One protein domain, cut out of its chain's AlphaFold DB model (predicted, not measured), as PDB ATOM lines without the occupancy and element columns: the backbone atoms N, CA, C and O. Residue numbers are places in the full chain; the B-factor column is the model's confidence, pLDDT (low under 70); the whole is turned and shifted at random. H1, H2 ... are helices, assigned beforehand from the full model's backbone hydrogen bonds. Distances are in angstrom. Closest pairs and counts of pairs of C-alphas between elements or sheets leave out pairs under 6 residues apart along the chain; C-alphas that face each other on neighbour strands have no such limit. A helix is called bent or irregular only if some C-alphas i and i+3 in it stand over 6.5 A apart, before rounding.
ATOM      1  N   PRO A  32     -77.106  34.297  84.048       78.06
ATOM      2  CA  PRO A  32     -76.479  32.996  83.794       78.06
ATOM      3  C   PRO A  32     -76.677  32.507  82.354       78.06
ATOM      4  O   PRO A  32     -75.717  32.069  81.735       78.06
ATOM      5  N   ASP A  33     -77.867  32.676  81.777       80.81
ATOM      6  CA  ASP A  33     -78.171  32.221  80.412       80.81
ATOM      7  C   ASP A  33     -77.299  32.930  79.352       80.81
ATOM      8  O   ASP A  33     -76.835  32.322  78.388       80.81
ATOM      9  N   ILE A  34     -77.021  34.228  79.547       81.38
ATOM     10  CA  ILE A  34     -76.163  35.030  78.654       81.38
ATOM     11  C   ILE A  34     -74.679  34.704  78.879       81.38
ATOM     12  O   ILE A  34     -73.872  34.813  77.951       81.38
ATOM     13  N   ARG A  35     -74.311  34.302  80.099       81.25
ATOM     14  CA  ARG A  35     -72.981  33.795  80.446       81.25
ATOM     15  C   ARG A  35     -72.720  32.445  79.768       81.25
ATOM     16  O   ARG A  35     -71.740  32.342  79.034       81.25
ATOM     17  N   GLU A  36     -73.631  31.478  79.897       81.88
ATOM     18  CA  GLU A  36     -73.511  30.162  79.253       81.88
ATOM     19  C   GLU A  36     -73.446  30.283  77.723       81.88
ATOM     20  O   GLU A  36     -72.604  29.639  77.104       81.88
ATOM     21  N   GLU A  37     -74.245  31.151  77.092       84.62
ATOM     22  CA  GLU A  37     -74.183  31.350  75.634       84.62
ATOM     23  C   GLU A  37     -72.838  31.959  75.176       84.62
ATOM     24  O   GLU A  37     -72.290  31.575  74.141       84.62
ATOM     25  N   ARG A  38     -72.239  32.864  75.968       82.69
ATOM     26  CA  ARG A  38     -70.899  33.416  75.681       82.69
ATOM     27  C   ARG A  38     -69.789  32.384  75.881       82.69
ATOM     28  O   ARG A  38     -68.865  32.328  75.071       82.69
ATOM     29  N   GLU A  39     -69.886  31.556  76.918       81.81
ATOM     30  CA  GLU A  39     -68.966  30.438  77.157       81.81
ATOM     31  C   GLU A  39     -69.089  29.370  76.069       81.81
ATOM     32  O   GLU A  39     -68.080  28.950  75.510       81.81
ATOM     33  N   ARG A  40     -70.312  29.002  75.676       85.25
ATOM     34  CA  ARG A  40     -70.602  28.137  74.526       85.25
ATOM     35  C   ARG A  40     -69.976  28.687  73.245       85.25
ATOM     36  O   ARG A  40     -69.367  27.920  72.504       85.25
ATOM     37  N   GLY A  41     -70.067  29.995  73.005       83.81
ATOM     38  CA  GLY A  41     -69.384  30.661  71.894       83.81
ATOM     39  C   GLY A  41     -67.857  30.507  71.946       83.81
ATOM     40  O   GLY A  41     -67.239  30.164  70.939       83.81
ATOM     41  N   LEU A  42     -67.249  30.693  73.123       85.31
ATOM     42  CA  LEU A  42     -65.806  30.534  73.333       85.31
ATOM     43  C   LEU A  42     -65.345  29.074  73.185       85.31
ATOM     44  O   LEU A  42     -64.360  28.813  72.495       85.31
ATOM     45  N   TYR A  43     -66.063  28.117  73.774       84.88
ATOM     46  CA  TYR A  43     -65.753  26.693  73.655       84.88
ATOM     47  C   TYR A  43     -65.973  26.172  72.232       84.88
ATOM     48  O   TYR A  43     -65.158  25.383  71.768       84.88
ATOM     49  N   SER A  44     -66.989  26.665  71.515       90.19
ATOM     50  CA  SER A  44     -67.217  26.376  70.090       90.19
ATOM     51  C   SER A  44     -66.084  26.913  69.206       90.19
ATOM     52  O   SER A  44     -65.553  26.194  68.361       90.19
ATOM     53  N   ALA A  45     -65.630  28.150  69.442       87.81
ATOM     54  CA  ALA A  45     -64.478  28.708  68.734       87.81
ATOM     55  C   ALA A  45     -63.179  27.929  69.027       87.81
ATOM     56  O   ALA A  45     -62.368  27.708  68.125       87.81
ATOM     57  N   LEU A  46     -62.989  27.479  70.272       87.62
ATOM     58  CA  LEU A  46     -61.834  26.683  70.687       87.62
ATOM     59  C   LEU A  46     -61.866  25.256  70.118       87.62
ATOM     60  O   LEU A  46     -60.836  24.782  69.636       87.62
ATOM     61  N   SER A  47     -63.017  24.574  70.141       88.81
ATOM     62  CA  SER A  47     -63.160  23.239  69.550       88.81
ATOM     63  C   SER A  47     -62.972  23.304  68.040       88.81
ATOM     64  O   SER A  47     -62.150  22.561  67.520       88.81
ATOM     65  N   ALA A  48     -63.591  24.271  67.355       90.94
ATOM     66  CA  ALA A  48     -63.380  24.493  65.928       90.94
ATOM     67  C   ALA A  48     -61.905  24.788  65.595       90.94
ATOM     68  O   ALA A  48     -61.386  24.283  64.603       90.94
ATOM     69  N   ALA A  49     -61.183  25.563  66.413       89.25
ATOM     70  CA  ALA A  49     -59.751  25.804  66.205       89.25
ATOM     71  C   ALA A  49     -58.899  24.529  66.372       89.25
ATOM     72  O   ALA A  49     -57.977  24.294  65.588       89.25
ATOM     73  N   LEU A  50     -59.215  23.688  67.363       88.75
ATOM     74  CA  LEU A  50     -58.531  22.413  67.600       88.75
ATOM     75  C   LEU A  50     -58.866  21.362  66.531       88.75
ATOM     76  O   LEU A  50     -57.967  20.661  66.074       88.75
ATOM     77  N   GLU A  51     -60.124  21.285  66.100       91.38
ATOM     78  CA  GLU A  51     -60.594  20.410  65.022       91.38
ATOM     79  C   GLU A  51     -59.986  20.815  63.678       91.38
ATOM     80  O   GLU A  51     -59.436  19.959  62.995       91.38
ATOM     81  N   ASN A  52     -59.953  22.111  63.342       93.44
ATOM     82  CA  ASN A  52     -59.268  22.610  62.144       93.44
ATOM     83  C   ASN A  52     -57.765  22.273  62.151       93.44
ATOM     84  O   ASN A  52     -57.210  21.895  61.118       93.44
ATOM     85  N   HIS A  53     -57.089  22.371  63.303       90.88
ATOM     86  CA  HIS A  53     -55.676  21.998  63.397       90.88
ATOM     87  C   HIS A  53     -55.462  20.477  63.303       90.88
ATOM     88  O   HIS A  53     -54.554  20.031  62.601       90.88
ATOM     89  N   LEU A  54     -56.314  19.674  63.950       94.44
ATOM     90  CA  LEU A  54     -56.292  18.213  63.852       94.44
ATOM     91  C   LEU A  54     -56.553  17.744  62.413       94.44
ATOM     92  O   LEU A  54     -55.828  16.883  61.914       94.44
ATOM     93  N   GLN A  55     -57.540  18.345  61.747       93.62
ATOM     94  CA  GLN A  55     -57.873  18.111  60.347       93.62
ATOM     95  C   GLN A  55     -56.668  18.432  59.459       93.62
ATOM     96  O   GLN A  55     -56.190  17.543  58.759       93.62
ATOM     97  N   SER A  56     -56.092  19.632  59.579       94.00
ATOM     98  CA  SER A  56     -54.911  20.059  58.816       94.00
ATOM     99  C   SER A  56     -53.700  19.125  58.994       94.00
ATOM    100  O   SER A  56     -53.053  18.762  58.012       94.00
ATOM    101  N   VAL A  57     -53.422  18.658  60.216       92.94
ATOM    102  CA  VAL A  57     -52.335  17.691  60.482       92.94
ATOM    103  C   VAL A  57     -52.676  16.284  59.962       92.94
ATOM    104  O   VAL A  57     -51.782  15.534  59.563       92.94
ATOM    105  N   SER A  58     -53.957  15.905  59.920       90.94
ATOM    106  CA  SER A  58     -54.394  14.643  59.307       90.94
ATOM    107  C   SER A  58     -54.301  14.673  57.775       90.94
ATOM    108  O   SER A  58     -53.855  13.698  57.174       90.94
ATOM    109  N   GLU A  59     -54.604  15.816  57.157       93.19
ATOM    110  CA  GLU A  59     -54.418  16.069  55.727       93.19
ATOM    111  C   GLU A  59     -52.931  16.088  55.357       93.19
ATOM    112  O   GLU A  59     -52.545  15.498  54.349       93.19
ATOM    113  N   GLU A  60     -52.068  16.686  56.188       91.50
ATOM    114  CA  GLU A  60     -50.610  16.619  56.019       91.50
ATOM    115  C   GLU A  60     -50.115  15.164  56.065       91.50
ATOM    116  O   GLU A  60     -49.407  14.721  55.155       91.50
ATOM    117  N   ARG A  61     -50.538  14.389  57.074       90.12
ATOM    118  CA  ARG A  61     -50.233  12.953  57.205       90.12
ATOM    119  C   ARG A  61     -50.654  12.173  55.960       90.12
ATOM    120  O   ARG A  61     -49.857  11.396  55.435       90.12
ATOM    121  N   ASP A  62     -51.885  12.355  55.492       89.44
ATOM    122  CA  ASP A  62     -52.425  11.556  54.390       89.44
ATOM    123  C   ASP A  62     -51.855  11.985  53.035       89.44
ATOM    124  O   ASP A  62     -51.557  11.129  52.202       89.44
ATOM    125  N   ARG A  63     -51.551  13.277  52.853       91.81
ATOM    126  CA  ARG A  63     -50.764  13.794  51.723       91.81
ATOM    127  C   ARG A  63     -49.354  13.200  51.692       91.81
ATOM    128  O   ARG A  63     -48.893  12.790  50.628       91.81
ATOM    129  N   LEU A  64     -48.671  13.126  52.837       89.50
ATOM    130  CA  LEU A  64     -47.345  12.508  52.948       89.50
ATOM    131  C   LEU A  64     -47.399  11.003  52.672       89.50
ATOM    132  O   LEU A  64     -46.555  10.491  51.933       89.50
ATOM    133  N   LYS A  65     -48.410  10.297  53.197       89.19
ATOM    134  CA  LYS A  65     -48.620   8.874  52.906       89.19
ATOM    135  C   LYS A  65     -48.873   8.653  51.413       89.19
ATOM    136  O   LYS A  65     -48.200   7.822  50.816       89.19
ATOM    137  N   ALA A  66     -49.764   9.429  50.796       90.69
ATOM    138  CA  ALA A  66     -50.046   9.354  49.363       90.69
ATOM    139  C   ALA A  66     -48.795   9.630  48.507       90.69
ATOM    140  O   ALA A  66     -48.542   8.894  47.556       90.69
ATOM    141  N   LYS A  67     -47.964  10.621  48.875       90.94
ATOM    142  CA  LYS A  67     -46.678  10.877  48.201       90.94
ATOM    143  C   LYS A  67     -45.761   9.650  48.262       90.94
ATOM    144  O   LYS A  67     -45.217   9.245  47.238       90.94
ATOM    145  N   CYS A  68     -45.621   9.041  49.443       90.31
ATOM    146  CA  CYS A  68     -44.821   7.829  49.616       90.31
ATOM    147  C   CYS A  68     -45.374   6.661  48.782       90.31
ATOM    148  O   CYS A  68     -44.604   5.975  48.123       90.31
ATOM    149  N   GLU A  69     -46.691   6.454  48.752       89.88
ATOM    150  CA  GLU A  69     -47.315   5.389  47.953       89.88
ATOM    151  C   GLU A  69     -47.090   5.567  46.441       89.88
ATOM    152  O   GLU A  69     -46.789   4.598  45.743       89.88
ATOM    153  N   VAL A  70     -47.162   6.801  45.929       91.88
ATOM    154  CA  VAL A  70     -46.857   7.102  44.518       91.88
ATOM    155  C   VAL A  70     -45.397   6.781  44.191       91.88
ATOM    156  O   VAL A  70     -45.142   6.068  43.220       91.88
ATOM    157  N   ILE A  71     -44.442   7.231  45.013       89.50
ATOM    158  CA  ILE A  71     -43.014   6.945  44.790       89.50
ATOM    159  C   ILE A  71     -42.742   5.436  44.911       89.50
ATOM    160  O   ILE A  71     -42.057   4.869  44.061       89.50
ATOM    161  N   ARG A  72     -43.336   4.752  45.902       89.06
ATOM    162  CA  ARG A  72     -43.219   3.295  46.109       89.06
ATOM    163  C   ARG A  72     -43.629   2.524  44.858       89.06
ATOM    164  O   ARG A  72     -42.893   1.648  44.408       89.06
ATOM    165  N   ASN A  73     -44.776   2.869  44.285       89.56
ATOM    166  CA  ASN A  73     -45.288   2.204  43.092       89.56
ATOM    167  C   ASN A  73     -44.487   2.569  41.830       89.56
ATOM    168  O   ASN A  73     -44.243   1.686  41.013       89.56
ATOM    169  N   ASN A  74     -43.987   3.805  41.702       90.12
ATOM    170  CA  ASN A  74     -43.105   4.181  40.590       90.12
ATOM    171  C   ASN A  74     -41.783   3.387  40.619       90.12
ATOM    172  O   ASN A  74     -41.429   2.732  39.640       90.12
ATOM    173  N   THR A  75     -41.105   3.339  41.771       87.88
ATOM    174  CA  THR A  75     -39.869   2.557  41.965       87.88
ATOM    175  C   THR A  75     -40.078   1.066  41.678       87.88
ATOM    176  O   THR A  75     -39.249   0.446  41.016       87.88
ATOM    177  N   ARG A  76     -41.207   0.483  42.106       86.19
ATOM    178  CA  ARG A  76     -41.573  -0.909  41.773       86.19
ATOM    179  C   ARG A  76     -41.756  -1.123  40.274       86.19
ATOM    180  O   ARG A  76     -41.262  -2.114  39.745       86.19
ATOM    181  N   ASN A  77     -42.428  -0.203  39.585       86.56
ATOM    182  CA  ASN A  77     -42.629  -0.292  38.141       86.56
ATOM    183  C   ASN A  77     -41.291  -0.217  37.387       86.56
ATOM    184  O   ASN A  77     -41.052  -1.042  36.509       86.56
ATOM    185  N   MET A  78     -40.386   0.682  37.784       85.62
ATOM    186  CA  MET A  78     -39.027   0.758  37.231       85.62
ATOM    187  C   MET A  78     -38.247  -0.554  37.430       85.62
ATOM    188  O   MET A  78     -37.681  -1.073  36.469       85.62
ATOM    189  N   ILE A  79     -38.278  -1.152  38.631       84.25
ATOM    190  CA  ILE A  79     -37.676  -2.477  38.894       84.25
ATOM    191  C   ILE A  79     -38.272  -3.547  37.956       84.25
ATOM    192  O   ILE A  79     -37.531  -4.282  37.302       84.25
ATOM    193  N   ASN A  80     -39.603  -3.597  37.835       83.50
ATOM    194  CA  ASN A  80     -40.330  -4.580  37.019       83.50
ATOM    195  C   ASN A  80     -40.091  -4.438  35.497       83.50
ATOM    196  O   ASN A  80     -40.260  -5.413  34.757       83.50
ATOM    197  N   ILE A  81     -39.704  -3.248  35.027       82.56
ATOM    198  CA  ILE A  81     -39.310  -2.971  33.634       82.56
ATOM    199  C   ILE A  81     -37.852  -3.383  33.375       82.56
ATOM    200  O   ILE A  81     -37.523  -3.876  32.294       82.56
ATOM    201  N   ILE A  82     -36.973  -3.201  34.366       81.19
ATOM    202  CA  ILE A  82     -35.538  -3.491  34.241       81.19
ATOM    203  C   ILE A  82     -35.237  -4.996  34.364       81.19
ATOM    204  O   ILE A  82     -34.353  -5.474  33.655       81.19
ATOM    205  N   ARG A  83     -35.983  -5.728  35.213       73.19
ATOM    206  CA  ARG A  83     -36.012  -7.203  35.430       73.19
ATOM    207  C   ARG A  83     -34.714  -7.910  35.847       73.19
ATOM    208  O   ARG A  83     -34.763  -8.786  36.700       73.19
ATOM    209  N   ASP A  84     -33.578  -7.536  35.275       73.19
ATOM    210  CA  ASP A  84     -32.289  -8.231  35.403       73.19
ATOM    211  C   ASP A  84     -31.437  -7.732  36.590       73.19
ATOM    212  O   ASP A  84     -30.297  -8.161  36.764       73.19
ATOM    213  N   ILE A  85     -31.937  -6.766  37.363       75.50
ATOM    214  CA  ILE A  85     -31.259  -6.223  38.544       75.50
ATOM    215  C   ILE A  85     -31.840  -6.889  39.785       75.50
ATOM    216  O   ILE A  85     -33.038  -6.764  40.029       75.50
ATOM    217  N   ASP A  86     -30.983  -7.505  40.602       76.75
ATOM    218  CA  ASP A  86     -31.305  -7.778  42.003       76.75
ATOM    219  C   ASP A  86     -31.397  -6.434  42.754       76.75
ATOM    220  O   ASP A  86     -30.378  -5.742  42.892       76.75
ATOM    221  N   PRO A  87     -32.586  -6.030  43.245       73.25
ATOM    222  CA  PRO A  87     -32.743  -4.761  43.945       73.25
ATOM    223  C   PRO A  87     -31.911  -4.680  45.233       73.25
ATOM    224  O   PRO A  87     -31.546  -3.580  45.646       73.25
ATOM    225  N   GLY A  88     -31.577  -5.819  45.856       72.44
ATOM    226  CA  GLY A  88     -30.788  -5.882  47.087       72.44
ATOM    227  C   GLY A  88     -29.360  -5.378  46.904       72.44
ATOM    228  O   GLY A  88     -28.849  -4.673  47.769       72.44
ATOM    229  N   TYR A  89     -28.749  -5.633  45.743       78.06
ATOM    230  CA  TYR A  89     -27.384  -5.183  45.448       78.06
ATOM    231  C   TYR A  89     -27.260  -3.653  45.309       78.06
ATOM    232  O   TYR A  89     -26.187  -3.100  45.541       78.06
ATOM    233  N   ILE A  90     -28.345  -2.964  44.936       76.44
ATOM    234  CA  ILE A  90     -28.333  -1.519  44.634       76.44
ATOM    235  C   ILE A  90     -28.946  -0.686  45.764       76.44
ATOM    236  O   ILE A  90     -28.453   0.397  46.071       76.44
ATOM    237  N   LEU A  91     -30.006  -1.190  46.400       79.12
ATOM    238  CA  LEU A  91     -30.677  -0.512  47.510       79.12
ATOM    239  C   LEU A  91     -30.094  -0.882  48.882       79.12
ATOM    240  O   LEU A  91     -30.136  -0.068  49.805       79.12
ATOM    241  N   GLY A  92     -29.580  -2.106  49.034       80.94
ATOM    242  CA  GLY A  92     -29.330  -2.717  50.337       80.94
ATOM    243  C   GLY A  92     -30.623  -3.054  51.093       80.94
ATOM    244  O   GLY A  92     -31.685  -2.468  50.859       80.94
ATOM    245  N   ASP A  93     -30.529  -3.995  52.032       78.81
ATOM    246  CA  ASP A  93     -31.677  -4.585  52.740       78.81
ATOM    247  C   ASP A  93     -32.620  -3.549  53.378       78.81
ATOM    248  O   ASP A  93     -33.839  -3.718  53.353       78.81
ATOM    249  N   GLU A  94     -32.080  -2.455  53.930       79.25
ATOM    250  CA  GLU A  94     -32.881  -1.433  54.614       79.25
ATOM    251  C   GLU A  94     -33.788  -0.651  53.648       79.25
ATOM    252  O   GLU A  94     -34.981  -0.489  53.917       79.25
ATOM    253  N   LEU A  95     -33.253  -0.181  52.516       81.88
ATOM    254  CA  LEU A  95     -34.045   0.550  51.526       81.88
ATOM    255  C   LEU A  95     -34.936  -0.404  50.723       81.88
ATOM    256  O   LEU A  95     -36.086  -0.066  50.436       81.88
ATOM    257  N   LEU A  96     -34.458  -1.618  50.429       81.88
ATOM    258  CA  LEU A  96     -35.260  -2.649  49.775       81.88
ATOM    259  C   LEU A  96     -36.488  -3.030  50.613       81.88
ATOM    260  O   LEU A  96     -37.596  -3.105  50.083       81.88
ATOM    261  N   SER A  97     -36.319  -3.198  51.927       80.69
ATOM    262  CA  SER A  97     -37.420  -3.472  52.854       80.69
ATOM    263  C   SER A  97     -38.496  -2.378  52.813       80.69
ATOM    264  O   SER A  97     -39.685  -2.692  52.818       80.69
ATOM    265  N   ILE A  98     -38.105  -1.104  52.673       82.50
ATOM    266  CA  ILE A  98     -39.028   0.039  52.543       82.50
ATOM    267  C   ILE A  98     -39.740   0.054  51.175       82.50
ATOM    268  O   ILE A  98     -40.906   0.438  51.099       82.50
ATOM    269  N   VAL A  99     -39.083  -0.393  50.098       81.31
ATOM    270  CA  VAL A  99     -39.699  -0.507  48.761       81.31
ATOM    271  C   VAL A  99     -40.649  -1.712  48.664       81.31
ATOM    272  O   VAL A  99     -41.675  -1.627  47.984       81.31
ATOM    273  N   ILE A 100     -40.372  -2.828  49.350       82.50
ATOM    274  CA  ILE A 100     -41.219  -4.040  49.343       82.50
ATOM    275  C   ILE A 100     -42.379  -3.954  50.351       82.50
ATOM    276  O   ILE A 100     -43.490  -4.376  50.031       82.50
ATOM    277  N   SER A 101     -42.170  -3.374  51.533       82.25
ATOM    278  CA  SER A 101     -43.199  -3.267  52.581       82.25
ATOM    279  C   SER A 101     -44.229  -2.162  52.305       82.25
ATOM    280  O   SER A 101     -44.096  -1.380  51.361       82.25
ATOM    281  N   ASP A 102     -45.281  -2.089  53.124       80.75
ATOM    282  CA  ASP A 102     -46.213  -0.951  53.157       80.75
ATOM    283  C   ASP A 102     -45.625   0.285  53.850       80.75
ATOM    284  O   ASP A 102     -44.660   0.203  54.608       80.75
ATOM    285  N   VAL A 103     -46.208   1.457  53.575       82.62
ATOM    286  CA  VAL A 103     -45.733   2.742  54.107       82.62
ATOM    287  C   VAL A 103     -46.083   2.866  55.599       82.62
ATOM    288  O   VAL A 103     -47.161   3.333  55.978       82.62
ATOM    289  N   VAL A 104     -45.148   2.441  56.453       80.75
ATOM    290  CA  VAL A 104     -45.220   2.543  57.922       80.75
ATOM    291  C   VAL A 104     -44.682   3.909  58.399       80.75
ATOM    292  O   VAL A 104     -43.682   4.385  57.865       80.75
ATOM    293  N   PRO A 105     -45.283   4.565  59.414       79.31
ATOM    294  CA  PRO A 105     -44.696   5.750  60.049       79.31
ATOM    295  C   PRO A 105     -43.322   5.463  60.698       79.31
ATOM    296  O   PRO A 105     -43.117   4.354  61.191       79.31
ATOM    297  N   PRO A 106     -42.403   6.447  60.814       84.81
ATOM    298  CA  PRO A 106     -42.597   7.887  60.612       84.81
ATOM    299  C   PRO A 106     -42.437   8.351  59.152       84.81
ATOM    300  O   PRO A 106     -41.345   8.314  58.585       84.81
ATOM    301  N   LEU A 107     -43.529   8.894  58.596       85.56
ATOM    302  CA  LEU A 107     -43.707   9.149  57.157       85.56
ATOM    303  C   LEU A 107     -42.624  10.029  56.511       85.56
ATOM    304  O   LEU A 107     -42.218   9.753  55.389       85.56
ATOM    305  N   ASN A 108     -42.117  11.054  57.203       86.81
ATOM    306  CA  ASN A 108     -41.071  11.924  56.647       86.81
ATOM    307  C   ASN A 108     -39.721  11.204  56.480       86.81
ATOM    308  O   ASN A 108     -39.007  11.464  55.517       86.81
ATOM    309  N   ILE A 109     -39.377  10.279  57.385       86.25
ATOM    310  CA  ILE A 109     -38.102   9.544  57.322       86.25
ATOM    311  C   ILE A 109     -38.205   8.407  56.302       86.25
ATOM    312  O   ILE A 109     -37.278   8.193  55.524       86.25
ATOM    313  N   THR A 110     -39.340   7.698  56.259       85.25
ATOM    314  CA  THR A 110     -39.588   6.697  55.212       85.25
ATOM    315  C   THR A 110     -39.694   7.343  53.835       85.25
ATOM    316  O   THR A 110     -39.161   6.787  52.885       85.25
ATOM    317  N   GLY A 111     -40.291   8.535  53.734       87.44
ATOM    318  CA  GLY A 111     -40.336   9.340  52.513       87.44
ATOM    319  C   GLY A 111     -38.940   9.692  52.002       87.44
ATOM    320  O   GLY A 111     -38.621   9.352  50.873       87.44
ATOM    321  N   GLN A 112     -38.068  10.254  52.846       88.25
ATOM    322  CA  GLN A 112     -36.678  10.563  52.468       88.25
ATOM    323  C   GLN A 112     -35.880   9.322  52.037       88.25
ATOM    324  O   GLN A 112     -35.163   9.359  51.038       88.25
ATOM    325  N   LYS A 113     -36.017   8.197  52.755       87.56
ATOM    326  CA  LYS A 113     -35.372   6.926  52.377       87.56
ATOM    327  C   LYS A 113     -35.900   6.381  51.050       87.56
ATOM    328  O   LYS A 113     -35.126   5.859  50.253       87.56
ATOM    329  N   LEU A 114     -37.197   6.530  50.800       87.88
ATOM    330  CA  LEU A 114     -37.848   6.092  49.572       87.88
ATOM    331  C   LEU A 114     -37.534   7.009  48.378       87.88
ATOM    332  O   LEU A 114     -37.385   6.508  47.272       87.88
ATOM    333  N   GLU A 115     -37.369   8.314  48.593       90.69
ATOM    334  CA  GLU A 115     -36.878   9.278  47.595       90.69
ATOM    335  C   GLU A 115     -35.426   8.977  47.201       90.69
ATOM    336  O   GLU A 115     -35.099   8.961  46.016       90.69
ATOM    337  N   HIS A 116     -34.570   8.637  48.170       89.19
ATOM    338  CA  HIS A 116     -33.208   8.165  47.905       89.19
ATOM    339  C   HIS A 116     -33.199   6.837  47.124       89.19
ATOM    340  O   HIS A 116     -32.505   6.715  46.117       89.19
ATOM    341  N   ALA A 117     -34.014   5.860  47.540       87.25
ATOM    342  CA  ALA A 117     -34.180   4.590  46.827       87.25
ATOM    343  C   ALA A 117     -34.726   4.777  45.400       87.25
ATOM    344  O   ALA A 117     -34.312   4.068  44.485       87.25
ATOM    345  N   HIS A 118     -35.632   5.740  45.205       89.69
ATOM    346  CA  HIS A 118     -36.162   6.104  43.897       89.69
ATOM    347  C   HIS A 118     -35.063   6.665  42.997       89.69
ATOM    348  O   HIS A 118     -34.833   6.110  41.932       89.69
ATOM    349  N   SER A 119     -34.324   7.679  43.460       91.25
ATOM    350  CA  SER A 119     -33.283   8.351  42.671       91.25
ATOM    351  C   SER A 119     -32.155   7.406  42.218       91.25
ATOM    352  O   SER A 119     -31.672   7.512  41.090       91.25
ATOM    353  N   LEU A 120     -31.777   6.423  43.047       88.56
ATOM    354  CA  LEU A 120     -30.807   5.383  42.669       88.56
ATOM    355  C   LEU A 120     -31.303   4.483  41.523       88.56
ATOM    356  O   LEU A 120     -30.506   4.046  40.697       88.56
ATOM    357  N   ILE A 121     -32.605   4.193  41.471       87.38
ATOM    358  CA  ILE A 121     -33.214   3.351  40.430       87.38
ATOM    359  C   ILE A 121     -33.554   4.172  39.184       87.38
ATOM    360  O   ILE A 121     -33.316   3.700  38.078       87.38
ATOM    361  N   GLU A 122     -34.034   5.402  39.358       89.50
ATOM    362  CA  GLU A 122     -34.297   6.397  38.314       89.50
ATOM    363  C   GLU A 122     -33.043   6.647  37.463       89.50
ATOM    364  O   GLU A 122     -33.101   6.524  36.246       89.50
ATOM    365  N   MET A 123     -31.876   6.842  38.091       88.12
ATOM    366  CA  MET A 123     -30.589   6.991  37.393       88.12
ATOM    367  C   MET A 123     -30.269   5.811  36.456       88.12
ATOM    368  O   MET A 123     -29.801   6.004  35.335       88.12
ATOM    369  N   ILE A 124     -30.533   4.578  36.900       86.94
ATOM    370  CA  ILE A 124     -30.236   3.355  36.138       86.94
ATOM    371  C   ILE A 124     -31.315   3.079  35.085       86.94
ATOM    372  O   ILE A 124     -31.010   2.561  34.008       86.94
ATOM    373  N   TYR A 125     -32.568   3.420  35.388       88.19
ATOM    374  CA  TYR A 125     -33.683   3.393  34.449       88.19
ATOM    375  C   TYR A 125     -33.398   4.326  33.271       88.19
ATOM    376  O   TYR A 125     -33.417   3.878  32.129       88.19
ATOM    377  N   ASP A 126     -33.036   5.578  33.553       88.31
ATOM    378  CA  ASP A 126     -32.732   6.607  32.563       88.31
ATOM    379  C   ASP A 126     -31.557   6.222  31.659       88.31
ATOM    380  O   ASP A 126     -31.656   6.349  30.440       88.31
ATOM    381  N   ASP A 127     -30.447   5.729  32.212       88.12
ATOM    382  CA  ASP A 127     -29.292   5.326  31.400       88.12
ATOM    383  C   ASP A 127     -29.580   4.088  30.537       88.12
ATOM    384  O   ASP A 127     -29.139   4.017  29.385       88.12
ATOM    385  N   ARG A 128     -30.382   3.134  31.033       87.62
ATOM    386  CA  ARG A 128     -30.853   2.000  30.219       87.62
ATOM    387  C   ARG A 128     -31.870   2.428  29.162       87.62
ATOM    388  O   ARG A 128     -31.833   1.880  28.065       87.62
ATOM    389  N   ALA A 129     -32.746   3.384  29.467       86.75
ATOM    390  CA  ALA A 129     -33.747   3.909  28.544       86.75
ATOM    391  C   ALA A 129     -33.098   4.699  27.398       86.75
ATOM    392  O   ALA A 129     -33.409   4.429  26.240       86.75
ATOM    393  N   LYS A 130     -32.134   5.586  27.697       89.25
ATOM    394  CA  LYS A 130     -31.324   6.297  26.688       89.25
ATOM    395  C   LYS A 130     -30.632   5.305  25.756       89.25
ATOM    396  O   LYS A 130     -30.892   5.321  24.560       89.25
ATOM    397  N   LYS A 131     -29.861   4.359  26.314       88.81
ATOM    398  CA  LYS A 131     -29.152   3.350  25.512       88.81
ATOM    399  C   LYS A 131     -30.108   2.466  24.696       88.81
ATOM    400  O   LYS A 131     -29.750   2.041  23.602       88.81
ATOM    401  N   MET A 132     -31.309   2.176  25.202       87.25
ATOM    402  CA  MET A 132     -32.330   1.450  24.443       87.25
ATOM    403  C   MET A 132     -32.848   2.273  23.256       87.25
ATOM    404  O   MET A 132     -32.928   1.735  22.155       87.25
ATOM    405  N   GLU A 133     -33.152   3.563  23.436       88.31
ATOM    406  CA  GLU A 133     -33.597   4.422  22.330       88.31
ATOM    407  C   GLU A 133     -32.472   4.668  21.312       88.31
ATOM    408  O   GLU A 133     -32.731   4.571  20.118       88.31
ATOM    409  N   ASP A 134     -31.220   4.860  21.751       89.69
ATOM    410  CA  ASP A 134     -30.047   4.958  20.866       89.69
ATOM    411  C   ASP A 134     -29.933   3.714  19.959       89.69
ATOM    412  O   ASP A 134     -29.788   3.817  18.738       89.69
ATOM    413  N   LEU A 135     -30.050   2.517  20.547       89.31
ATOM    414  CA  LEU A 135     -30.016   1.248  19.815       89.31
ATOM    415  C   LEU A 135     -31.226   1.092  18.881       89.31
ATOM    416  O   LEU A 135     -31.057   0.685  17.733       89.31
ATOM    417  N   LEU A 136     -32.437   1.449  19.322       85.88
ATOM    418  CA  LEU A 136     -33.637   1.410  18.478       85.88
ATOM    419  C   LEU A 136     -33.575   2.435  17.334       85.88
ATOM    420  O   LEU A 136     -34.048   2.142  16.236       85.88
ATOM    421  N   GLN A 137     -32.961   3.602  17.534       88.12
ATOM    422  CA  GLN A 137     -32.722   4.594  16.484       88.12
ATOM    423  C   GLN A 137     -31.731   4.066  15.438       88.12
ATOM    424  O   GLN A 137     -32.000   4.173  14.239       88.12
ATOM    425  N   ILE A 138     -30.630   3.441  15.871       88.38
ATOM    426  CA  ILE A 138     -29.659   2.787  14.979       88.38
ATOM    427  C   ILE A 138     -30.327   1.645  14.197       88.38
ATOM    428  O   ILE A 138     -30.200   1.582  12.972       88.38
ATOM    429  N   LEU A 139     -31.095   0.784  14.876       86.69
ATOM    430  CA  LEU A 139     -31.825  -0.326  14.258       86.69
ATOM    431  C   LEU A 139     -32.834   0.170  13.212       86.69
ATOM    432  O   LEU A 139     -32.843  -0.334  12.091       86.69
ATOM    433  N   ARG A 140     -33.646   1.189  13.534       85.06
ATOM    434  CA  ARG A 140     -34.572   1.832  12.580       85.06
ATOM    435  C   ARG A 140     -33.822   2.397  11.366       85.06
ATOM    436  O   ARG A 140     -34.292   2.241  10.242       85.06
ATOM    437  N   GLY A 141     -32.648   2.997  11.574       85.12
ATOM    438  CA  GLY A 141     -31.787   3.504  10.501       85.12
ATOM    439  C   GLY A 141     -31.339   2.416   9.517       85.12
ATOM    440  O   GLY A 141     -31.505   2.580   8.308       85.12
ATOM    441  N   TYR A 142     -30.828   1.286  10.015       83.00
ATOM    442  CA  TYR A 142     -30.445   0.154   9.161       83.00
ATOM    443  C   TYR A 142     -31.651  -0.544   8.518       83.00
ATOM    444  O   TYR A 142     -31.590  -0.876   7.337       83.00
ATOM    445  N   THR A 143     -32.765  -0.678   9.244       83.62
ATOM    446  CA  THR A 143     -34.036  -1.234   8.743       83.62
ATOM    447  C   THR A 143     -34.504  -0.496   7.483       83.62
ATOM    448  O   THR A 143     -34.789  -1.128   6.466       83.62
ATOM    449  N   VAL A 144     -34.496   0.844   7.512       82.56
ATOM    450  CA  VAL A 144     -34.854   1.685   6.355       82.56
ATOM    451  C   VAL A 144     -33.830   1.568   5.217       82.56
ATOM    452  O   VAL A 144     -34.233   1.505   4.061       82.56
ATOM    453  N   LYS A 145     -32.522   1.495   5.508       79.50
ATOM    454  CA  LYS A 145     -31.471   1.375   4.473       79.50
ATOM    455  C   LYS A 145     -31.371  -0.006   3.811       79.50
ATOM    456  O   LYS A 145     -30.790  -0.114   2.736       79.50
ATOM    457  N   LEU A 146     -31.873  -1.061   4.456       78.94
ATOM    458  CA  LEU A 146     -31.788  -2.443   3.964       78.94
ATOM    459  C   LEU A 146     -33.091  -2.971   3.355       78.94
ATOM    460  O   LEU A 146     -33.034  -3.992   2.664       78.94
ATOM    461  N   GLU A 147     -34.224  -2.316   3.629       74.25
ATOM    462  CA  GLU A 147     -35.582  -2.773   3.287       74.25
ATOM    463  C   GLU A 147     -35.887  -4.181   3.845       74.25
ATOM    464  O   GLU A 147     -36.502  -5.020   3.189       74.25
ATOM    465  N   VAL A 148     -35.411  -4.465   5.064       72.56
ATOM    466  CA  VAL A 148     -35.552  -5.768   5.739       72.56
ATOM    467  C   VAL A 148     -36.473  -5.636   6.946       72.56
ATOM    468  O   VAL A 148     -36.234  -4.806   7.818       72.56
ATOM    469  N   GLU A 149     -37.489  -6.494   7.036       66.56
ATOM    470  CA  GLU A 149     -38.362  -6.574   8.209       66.56
ATOM    471  C   GLU A 149     -37.579  -7.001   9.465       66.56
ATOM    472  O   GLU A 149     -36.915  -8.042   9.492       66.56
ATOM    473  N   THR A 150     -37.673  -6.210  10.536       65.19
ATOM    474  CA  THR A 150     -37.145  -6.588  11.855       65.19
ATOM    475  C   THR A 150     -37.982  -7.711  12.474       65.19
ATOM    476  O   THR A 150     -39.213  -7.625  12.415       65.19
ATOM    477  N   PRO A 151     -37.375  -8.708  13.148       67.81
ATOM    478  CA  PRO A 151     -38.117  -9.767  13.830       67.81
ATOM    479  C   PRO A 151     -39.182  -9.223  14.796       67.81
ATOM    480  O   PRO A 151     -38.902  -8.368  15.643       67.81
ATOM    481  N   THR A 152     -40.409  -9.733  14.673       58.72
ATOM    482  CA  THR A 152     -41.572  -9.275  15.444       58.72
ATOM    483  C   THR A 152     -41.309  -9.352  16.950       58.72
ATOM    484  O   THR A 152     -40.956 -10.408  17.471       58.72
ATOM    485  N   GLY A 153     -41.503  -8.232  17.655       60.56
ATOM    486  CA  GLY A 153     -41.318  -8.129  19.106       60.56
ATOM    487  C   GLY A 153     -39.971  -7.566  19.582       60.56
ATOM    488  O   GLY A 153     -39.811  -7.401  20.786       60.56
ATOM    489  N   MET A 154     -39.024  -7.235  18.690       62.41
ATOM    490  CA  MET A 154     -37.792  -6.506  19.074       62.41
ATOM    491  C   MET A 154     -37.974  -4.981  19.150       62.41
ATOM    492  O   MET A 154     -37.214  -4.298  19.832       62.41
ATOM    493  N   ILE A 155     -38.981  -4.437  18.463       65.00
ATOM    494  CA  ILE A 155     -39.407  -3.040  18.609       65.00
ATOM    495  C   ILE A 155     -40.591  -3.025  19.592       65.00
ATOM    496  O   ILE A 155     -41.520  -3.811  19.392       65.00
TER     497      ILE A 155
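Overview. This is residues 32 to 155 of the 875 residues of an uncharacterized protein of Nadsonia fulvescens var. elongata DSM 6958 (UniProt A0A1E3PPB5). Two long helices, H1 and H3, cross where residues 61 to 82 of H1 meet residues 107 to 125 of H3, and short H2 packs on both there. Residues 32 to 60 of H1 stick out as a long arm. The 124 printed residues, with three named helices and no named strand, are all helix by class and extended, with a radius of gyration of the C-alphas of 26.4 A and spans of 98 by 35 by 19 A.

Along the chain. H1, residues 32 to 82, begins at C-alpha 32 (-76.479, 32.996, 83.794) and is 73.9 A long. H2, residues 87 to 100, is irregular: C-alphas 90 and 93 are 9.3 A apart. H3, residues 107 to 146, is 55.7 A long and ends at C-alpha 146 (-31.788, -2.443, 3.964).

Arrangement. H1 and H3 touch, closest at C-alphas 75 and 118, 5.5 A, the same way at a tilt of 37 degrees, only just steep. H1, with residues 72 to 79 alone, touches H2 in a helical hairpin, closest at C-alphas 72 and 99, 5.8 A. H3, with residues 110 to 120 alone, touches H2, closest at C-alphas 95 and 117, 6.2 A. Every O i to N i+4 pair is within hydrogen-bond range in H1, 7 of 10 in H2 and 35 of 36 in H3.

Size, cuts and confidence. The C-alphas farthest apart, of Pro 32 and Leu 146, are 98.1 A apart. The printed part has no cut and no long link. Residues 149 to 155 have pLDDT under 70.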